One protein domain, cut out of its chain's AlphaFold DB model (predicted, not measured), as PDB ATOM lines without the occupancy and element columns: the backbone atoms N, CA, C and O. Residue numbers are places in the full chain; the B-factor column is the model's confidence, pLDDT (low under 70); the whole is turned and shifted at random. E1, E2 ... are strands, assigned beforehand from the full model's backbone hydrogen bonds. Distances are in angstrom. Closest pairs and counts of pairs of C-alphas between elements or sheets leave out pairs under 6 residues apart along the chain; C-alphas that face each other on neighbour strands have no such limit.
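This is residues 591 to 655 of the 1219 residues of an uncharacterized protein of Leucosporidium creatinivorum (UniProt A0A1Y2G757). Four small two-stranded hairpins are strung in a row, one after another, to make an elongated body: E1 and E2 at one end, then E3 and E4, then E5 and E6, then E7 and E8, with a tail to residue 655. Each hairpin is its own antiparallel sheet. The 65 printed residues hold eight named strands and no named helix; the class is all strand, though only 30 residues are in named strands. The whole is only just compact, close to loose, with a radius of gyration of the C-alphas of 12.9 A and spans of 40 by 21 by 15 A.

Find C-alpha 591 at (150.201, 187.400, 143.756), where E1, residues 591 to 593, begins. E2 is residues 598 to 600. E3, residues 607 to 610, runs 9.5 A, and E4, residues 617 to 620, runs 9.9 A. E5, residues 628 to 632, starts at (145.828, 189.424, 123.767) and runs 10.0 A; E6, residues 635 to 639, runs 10.7 A. E7 is residues 644 to 646, and E8, residues 649 to 651, ends at (143.362, 186.299, 114.438).

In the hairpin E1 and E2, look for N 591 and O 600, 2.8 A apart. The closest C-alphas of E1 and E4 are Trp 592 and Arg 617, 4.6 A. In the hairpin E3 and E4, N 608 and O 619 are 2.8 A apart. The closest C-alphas of E3 and E5 are Phe 608 and Thr 632, 6.0 A. The hairpin E5 and E6 has N 632 and O 635 at 2.9 A. The closest C-alphas of E6 and E8 are Ala 636 and Lys 649, 5.4 A. The hairpin E7 and E8 has N 644 and O 651 at 2.8 A; E1 and E8 are apart.

The C-alphas farthest apart are Arg 598 and Pro 655, 41.7 A. The printed part has no cut, and no link is long. The mean pLDDT of the printed part is 74.9; look for values under 70 at residues 591 to 601, 606 and 611 to 616.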
ATOM      1  N   TYR A 591     149.307 187.782 144.852       64.81
ATOM      2  CA  TYR A 591     150.201 187.400 143.756       64.81
ATOM      3  C   TYR A 591     151.266 188.481 143.528       64.81
ATOM      4  O   TYR A 591     150.995 189.669 143.707       64.81
ATOM      5  N   TRP A 592     152.467 188.094 143.096       65.75
ATOM      6  CA  TRP A 592     153.539 189.046 142.772       65.75
ATOM      7  C   TRP A 592     153.376 189.684 141.380       65.75
ATOM      8  O   TRP A 592     153.241 188.975 140.376       65.75
ATOM      9  N   GLU A 593     153.455 191.019 141.311       69.50
ATOM     10  CA  GLU A 593     153.448 191.819 140.080       69.50
ATOM     11  C   GLU A 593     154.851 192.387 139.793       69.50
ATOM     12  O   GLU A 593     155.205 193.500 140.191       69.50
ATOM     13  N   GLY A 594     155.666 191.625 139.056       57.81
ATOM     14  CA  GLY A 594     157.077 191.960 138.809       57.81
ATOM     15  C   GLY A 594     157.340 193.263 138.034       57.81
ATOM     16  O   GLY A 594     158.455 193.766 138.083       57.81
ATOM     17  N   GLY A 595     156.336 193.828 137.350       57.22
ATOM     18  CA  GLY A 595     156.453 195.117 136.652       57.22
ATOM     19  C   GLY A 595     156.312 196.350 137.553       57.22
ATOM     20  O   GLY A 595     156.718 197.435 137.151       57.22
ATOM     21  N   LEU A 596     155.751 196.190 138.760       55.81
ATOM     22  CA  LEU A 596     155.541 197.270 139.737       55.81
ATOM     23  C   LEU A 596     156.111 196.953 141.132       55.81
ATOM     24  O   LEU A 596     155.969 197.764 142.043       55.81
ATOM     25  N   GLY A 597     156.768 195.800 141.309       56.22
ATOM     26  CA  GLY A 597     157.507 195.459 142.530       56.22
ATOM     27  C   GLY A 597     156.632 195.293 143.776       56.22
ATOM     28  O   GLY A 597     157.068 195.631 144.875       56.22
ATOM     29  N   ARG A 598     155.393 194.814 143.611       65.75
ATOM     30  CA  ARG A 598     154.378 194.749 144.673       65.75
ATOM     31  C   ARG A 598     153.570 193.450 144.645       65.75
ATOM     32  O   ARG A 598     153.446 192.801 143.605       65.75
ATOM     33  N   CYS A 599     152.960 193.118 145.778       62.16
ATOM     34  CA  CYS A 599     151.928 192.084 145.870       62.16
ATOM     35  C   CYS A 599     150.544 192.685 145.572       62.16
ATOM     36  O   CYS A 599     150.216 193.757 146.080       62.16
ATOM     37  N   VAL A 600     149.723 191.989 144.783       66.56
ATOM     38  CA  VAL A 600     148.355 192.392 144.410       66.56
ATOM     39  C   VAL A 600     147.363 191.259 144.674       66.56
ATOM     40  O   VAL A 600     147.696 190.090 144.488       66.56
ATOM     41  N   ALA A 601     146.149 191.583 145.129       65.81
ATOM     42  CA  ALA A 601     145.143 190.569 145.475       65.81
ATOM     43  C   ALA A 601     144.562 189.856 144.235       65.81
ATOM     44  O   ALA A 601     144.292 188.656 144.237       65.81
ATOM     45  N   THR A 602     144.434 190.598 143.138       72.31
ATOM     46  CA  THR A 602     144.055 190.108 141.811       72.31
ATOM     47  C   THR A 602     145.059 190.614 140.783       72.31
ATOM     48  O   THR A 602     145.617 191.703 140.928       72.31
ATOM     49  N   CYS A 603     145.321 189.817 139.746       73.94
ATOM     50  CA  CYS A 603     146.216 190.238 138.672       73.94
ATOM     51  C   CYS A 603     145.582 191.363 137.827       73.94
ATOM     52  O   CYS A 603     144.360 191.370 137.649       73.94
ATOM     53  N   PRO A 604     146.385 192.301 137.281       75.62
ATOM     54  CA  PRO A 604     145.896 193.301 136.334       75.62
ATOM     55  C   PRO A 604     145.318 192.632 135.085       75.62
ATOM     56  O   PRO A 604     145.767 191.558 134.707       75.62
ATOM     57  N   SER A 605     144.404 193.298 134.379       73.38
ATOM     58  CA  SER A 605     143.719 192.745 133.196       73.38
ATOM     59  C   SER A 605     144.643 192.272 132.058       73.38
ATOM     60  O   SER A 605     144.235 191.433 131.259       73.38
ATOM     61  N   SER A 606     145.889 192.754 132.006       69.25
ATOM     62  CA  SER A 606     146.945 192.331 131.072       69.25
ATOM     63  C   SER A 606     147.728 191.075 131.508       69.25
ATOM     64  O   SER A 606     148.721 190.701 130.865       69.25
ATOM     65  N   GLY A 607     147.303 190.403 132.584       76.69
ATOM     66  CA  GLY A 607     147.881 189.158 133.077       76.69
ATOM     67  C   GLY A 607     146.910 188.290 133.884       76.69
ATOM     68  O   GLY A 607     145.837 188.716 134.293       76.69
ATOM     69  N   PHE A 608     147.304 187.043 134.118       81.12
ATOM     70  CA  PHE A 608     146.504 186.021 134.787       81.12
ATOM     71  C   PHE A 608     147.290 185.378 135.946       81.12
ATOM     72  O   PHE A 608     148.526 185.345 135.909       81.12
ATOM     73  N   PRO A 609     146.608 184.887 136.996       77.12
ATOM     74  CA  PRO A 609     147.264 184.227 138.120       77.12
ATOM     75  C   PRO A 609     147.853 182.872 137.710       77.12
ATOM     76  O   PRO A 609     147.205 182.088 137.021       77.12
ATOM     77  N   SER A 610     149.065 182.581 138.185       72.44
ATOM     78  CA  SER A 610     149.728 181.282 138.043       72.44
ATOM     79  C   SER A 610     150.415 180.859 139.346       72.44
ATOM     80  O   SER A 610     150.686 181.686 140.224       72.44
ATOM     81  N   SER A 611     150.684 179.558 139.468       67.25
ATOM     82  CA  SER A 611     151.326 178.913 140.620       67.25
ATOM     83  C   SER A 611     152.391 177.891 140.195       67.25
ATOM     84  O   SER A 611     152.462 176.786 140.736       67.25
ATOM     85  N   GLU A 612     153.199 178.240 139.193       59.44
ATOM     86  CA  GLU A 612     154.374 177.459 138.792       59.44
ATOM     87  C   GLU A 612     155.391 177.389 139.947       59.44
ATOM     88  O   GLU A 612     155.671 178.386 140.613       59.44
ATOM     89  N   ASN A 613     155.944 176.197 140.195       54.34
ATOM     90  CA  ASN A 613     156.985 175.930 141.202       54.34
ATOM     91  C   ASN A 613     156.664 176.403 142.641       54.34
ATOM     92  O   ASN A 613     157.570 176.611 143.444       54.34
ATOM     93  N   GLY A 614     155.378 176.547 142.986       57.25
ATOM     94  CA  GLY A 614     154.913 176.899 144.334       57.25
ATOM     95  C   GLY A 614     154.809 178.400 144.631       57.25
ATOM     96  O   GLY A 614     154.232 178.770 145.654       57.25
ATOM     97  N   GLU A 615     155.279 179.281 143.744       58.69
ATOM     98  CA  GLU A 615     155.140 180.733 143.905       58.69
ATOM     99  C   GLU A 615     153.907 181.285 143.179       58.69
ATOM    100  O   GLU A 615     153.693 181.036 141.994       58.69
ATOM    101  N   ARG A 616     153.114 182.112 143.870       67.94
ATOM    102  CA  ARG A 616     151.949 182.796 143.287       67.94
ATOM    103  C   ARG A 616     152.369 184.090 142.591       67.94
ATOM    104  O   ARG A 616     152.700 185.083 143.241       67.94
ATOM    105  N   ARG A 617     152.335 184.099 141.257       74.81
ATOM    106  CA  ARG A 617     152.787 185.221 140.414       74.81
ATOM    107  C   ARG A 617     151.754 185.545 139.331       74.81
ATOM    108  O   ARG A 617     151.025 184.660 138.888       74.81
ATOM    109  N   CYS A 618     151.709 186.798 138.882       78.44
ATOM    110  CA  CYS A 618     150.915 187.189 137.715       78.44
ATOM    111  C   CYS A 618     151.733 187.016 136.425       78.44
ATOM    112  O   CYS A 618     152.780 187.646 136.262       78.44
ATOM    113  N   LEU A 619     151.258 186.186 135.493       79.81
ATOM    114  CA  LEU A 619     151.861 186.001 134.169       79.81
ATOM    115  C   LEU A 619     151.150 186.875 133.131       79.81
ATOM    116  O   LEU A 619     149.930 186.978 133.136       79.81
ATOM    117  N   SER A 620     151.893 187.507 132.220       80.06
ATOM    118  CA  SER A 620     151.285 188.363 131.189       80.06
ATOM    119  C   SER A 620     150.503 187.556 130.148       80.06
ATOM    120  O   SER A 620     150.988 186.537 129.650       80.06
ATOM    121  N   CYS A 621     149.350 188.086 129.728       78.94
ATOM    122  CA  CYS A 621     148.515 187.534 128.657       78.94
ATOM    123  C   CYS A 621     149.243 187.358 127.321       78.94
ATOM    124  O   CYS A 621     148.868 186.495 126.532       78.94
ATOM    125  N   ARG A 622     150.353 188.079 127.115       80.56
ATOM    126  CA  ARG A 622     151.243 187.929 125.956       80.56
ATOM    127  C   ARG A 622     151.896 186.538 125.837       80.56
ATOM    128  O   ARG A 622     152.499 186.242 124.811       80.56
ATOM    129  N   ARG A 623     151.800 185.694 126.877       78.50
ATOM    130  CA  ARG A 623     152.175 184.266 126.853       78.50
ATOM    131  C   ARG A 623     151.068 183.337 126.331       78.50
ATOM    132  O   ARG A 623     151.383 182.215 125.961       78.50
ATOM    133  N   VAL A 624     149.809 183.785 126.319       81.50
ATOM    134  CA  VAL A 624     148.644 183.018 125.837       81.50
ATOM    135  C   VAL A 624     148.398 183.307 124.355       81.50
ATOM    136  O   VAL A 624     148.292 182.389 123.550       81.50
ATOM    137  N   ASP A 625     148.388 184.589 123.982       79.56
ATOM    138  CA  ASP A 625     148.423 185.061 122.595       79.56
ATOM    139  C   ASP A 625     149.230 186.368 122.553       79.56
ATOM    140  O   ASP A 625     149.063 187.240 123.410       79.56
ATOM    141  N   LEU A 626     150.106 186.520 121.557       81.50
ATOM    142  CA  LEU A 626     150.987 187.683 121.391       81.50
ATOM    143  C   LEU A 626     150.223 189.022 121.322       81.50
ATOM    144  O   LEU A 626     150.800 190.069 121.638       81.50
ATOM    145  N   HIS A 627     148.950 188.982 120.913       82.25
ATOM    146  CA  HIS A 627     148.077 190.137 120.707       82.25
ATOM    147  C   HIS A 627     146.932 190.244 121.727       82.25
ATOM    148  O   HIS A 627     146.135 191.183 121.622       82.25
ATOM    149  N   ALA A 628     146.837 189.340 122.711       83.56
ATOM    150  CA  ALA A 628     145.828 189.424 123.767       83.56
ATOM    151  C   ALA A 628     146.044 190.658 124.655       83.56
ATOM    152  O   ALA A 628     147.111 190.842 125.244       83.56
ATOM    153  N   THR A 629     145.007 191.484 124.786       81.25
ATOM    154  CA  THR A 629     144.959 192.598 125.747       81.25
ATOM    155  C   THR A 629     144.402 192.150 127.095       81.25
ATOM    156  O   THR A 629     144.854 192.657 128.120       81.25
ATOM    157  N   THR A 630     143.500 191.161 127.100       82.81
ATOM    158  CA  THR A 630     143.054 190.425 128.294       82.81
ATOM    159  C   THR A 630     142.935 188.929 127.996       82.81
ATOM    160  O   THR A 630     142.743 188.527 126.845       82.81
ATOM    161  N   CYS A 631     143.056 188.087 129.023       81.06
ATOM    162  CA  CYS A 631     143.061 186.632 128.885       81.06
ATOM    163  C   CYS A 631     142.604 185.910 130.161       81.06
ATOM    164  O   CYS A 631     142.536 186.490 131.243       81.06
ATOM    165  N   THR A 632     142.368 184.609 130.026       80.88
ATOM    166  CA  THR A 632     142.397 183.620 131.110       80.88
ATOM    167  C   THR A 632     143.604 182.693 130.916       80.88
ATOM    168  O   THR A 632     144.297 182.761 129.902       80.88
ATOM    169  N   ALA A 633     143.812 181.743 131.833       75.38
ATOM    170  CA  ALA A 633     144.752 180.638 131.625       75.38
ATOM    171  C   ALA A 633     144.377 179.700 130.447       75.38
ATOM    172  O   ALA A 633     145.169 178.832 130.091       75.38
ATOM    173  N   SER A 634     143.184 179.851 129.852       74.75
ATOM    174  CA  SER A 634     142.660 179.003 128.771       74.75
ATOM    175  C   SER A 634     142.532 179.693 127.404       74.75
ATOM    176  O   SER A 634     142.275 179.009 126.417       74.75
ATOM    177  N   GLY A 635     142.718 181.015 127.307       79.94
ATOM    178  CA  GLY A 635     142.645 181.733 126.029       79.94
ATOM    179  C   GLY A 635     142.628 183.257 126.152       79.94
ATOM    180  O   GLY A 635     142.525 183.819 127.244       79.94
ATOM    181  N   ALA A 636     142.713 183.940 125.011       83.81
ATOM    182  CA  ALA A 636     142.489 185.378 124.916       83.81
ATOM    183  C   ALA A 636     140.996 185.705 125.101       83.81
ATOM    184  O   ALA A 636     140.133 185.015 124.559       83.81
ATOM    185  N   THR A 637     140.692 186.777 125.835       82.25
ATOM    186  CA  THR A 637     139.319 187.277 126.049       82.25
ATOM    187  C   THR A 637     139.084 188.657 125.438       82.25
ATOM    188  O   THR A 637     137.944 189.000 125.143       82.25
ATOM    189  N   ALA A 638     140.148 189.418 125.173       82.06
ATOM    190  CA  ALA A 638     140.126 190.596 124.314       82.06
ATOM    191  C   ALA A 638     141.441 190.702 123.533       82.06
ATOM    192  O   ALA A 638     142.497 190.257 123.992       82.06
ATOM    193  N   CYS A 639     141.369 191.300 122.345       84.62
ATOM    194  CA  CYS A 639     142.475 191.377 121.396       84.62
ATOM    195  C   CYS A 639     142.908 192.824 121.130       84.62
ATOM    196  O   CYS A 639     142.143 193.775 121.298       84.62
ATOM    197  N   SER A 640     144.150 192.988 120.678       82.50
ATOM    198  CA  SER A 640     144.701 194.284 120.267       82.50
ATOM    199  C   SER A 640     143.933 194.867 119.065       82.50
ATOM    200  O   SER A 640     143.468 194.084 118.236       82.50
ATOM    201  N   PRO A 641     143.858 196.206 118.870       76.19
ATOM    202  CA  PRO A 641     142.966 196.860 117.888       76.19
ATOM    203  C   PRO A 641     143.158 196.545 116.386       76.19
ATOM    204  O   PRO A 641     142.546 197.195 115.543       76.19
ATOM    205  N   ARG A 642     144.028 195.593 116.027       73.69
ATOM    206  CA  ARG A 642     144.252 195.096 114.654       73.69
ATOM    207  C   ARG A 642     144.008 193.586 114.505       73.69
ATOM    208  O   ARG A 642     144.230 193.040 113.433       73.69
ATOM    209  N   THR A 643     143.552 192.927 115.567       81.94
ATOM    210  CA  THR A 643     143.280 191.485 115.645       81.94
ATOM    211  C   THR A 643     141.887 191.250 116.217       81.94
ATOM    212  O   THR A 643     141.412 192.026 117.044       81.94
ATOM    213  N   ARG A 644     141.234 190.185 115.767       82.50
ATOM    214  CA  ARG A 644     139.827 189.859 116.006       82.50
ATOM    215  C   ARG A 644     139.734 188.633 116.902       82.50
ATOM    216  O   ARG A 644     140.475 187.673 116.689       82.50
ATOM    217  N   LEU A 645     138.826 188.652 117.877       84.25
ATOM    218  CA  LEU A 645     138.595 187.491 118.727       84.25
ATOM    219  C   LEU A 645     137.806 186.421 117.961       84.25
ATOM    220  O   LEU A 645     136.709 186.677 117.459       84.25
ATOM    221  N   TRP A 646     138.353 185.209 117.917       84.44
ATOM    222  CA  TRP A 646     137.660 184.012 117.451       84.44
ATOM    223  C   TRP A 646     138.104 182.810 118.283       84.44
ATOM    224  O   TRP A 646     139.299 182.529 118.372       84.44
ATOM    225  N   GLN A 647     137.148 182.120 118.915       83.44
ATOM    226  CA  GLN A 647     137.373 180.877 119.673       83.44
ATOM    227  C   GLN A 647     138.587 180.934 120.637       83.44
ATOM    228  O   GLN A 647     139.388 180.005 120.715       83.44
ATOM    229  N   GLY A 648     138.742 182.053 121.359       78.81
ATOM    230  CA  GLY A 648     139.814 182.253 122.345       78.81
ATOM    231  C   GLY A 648     141.191 182.639 121.782       78.81
ATOM    232  O   GLY A 648     142.167 182.621 122.532       78.81
ATOM    233  N   LYS A 649     141.298 182.985 120.490       80.62
ATOM    234  CA  LYS A 649     142.541 183.432 119.826       80.62
ATOM    235  C   LYS A 649     142.359 184.770 119.106       80.62
ATOM    236  O   LYS A 649     141.246 185.112 118.698       80.62
ATOM    237  N   CYS A 650     143.453 185.506 118.913       85.62
ATOM    238  CA  CYS A 650     143.474 186.813 118.258       85.62
ATOM    239  C   CYS A 650     143.982 186.709 116.810       85.62
ATOM    240  O   CYS A 650     145.175 186.821 116.531       85.62
ATOM    241  N   ILE A 651     143.059 186.514 115.864       82.81
ATOM    242  CA  ILE A 651     143.362 186.299 114.438       82.81
ATOM    243  C   ILE A 651     143.251 187.595 113.616       82.81
ATOM    244  O   ILE A 651     142.525 188.515 113.979       82.81
ATOM    245  N   GLY A 652     143.974 187.706 112.495       79.06
ATOM    246  CA  GLY A 652     143.977 188.938 111.681       79.06
ATOM    247  C   GLY A 652     142.666 189.207 110.919       79.06
ATOM    248  O   GLY A 652     142.247 190.357 110.779       79.06
ATOM    249  N   SER A 653     141.995 188.141 110.480       79.62
ATOM    250  CA  SER A 653     140.784 188.166 109.648       79.62
ATOM    251  C   SER A 653     139.779 187.133 110.149       79.62
ATOM    252  O   SER A 653     140.179 186.137 110.742       79.62
ATOM    253  N   CYS A 654     138.487 187.350 109.895       81.62
ATOM    254  CA  CYS A 654     137.457 186.350 110.194       81.62
ATOM    255  C   CYS A 654     137.484 185.200 109.163       81.62
ATOM    256  O   CYS A 654     137.815 185.462 108.002       81.62
ATOM    257  N   PRO A 655     137.166 183.950 109.554       78.00
ATOM    258  CA  PRO A 655     137.056 182.814 108.633       78.00
ATOM    259  C   PRO A 655     135.822 182.909 107.712       78.00
ATOM    260  O   PRO A 655     134.949 183.757 107.904       78.00
TER     261      PRO A 655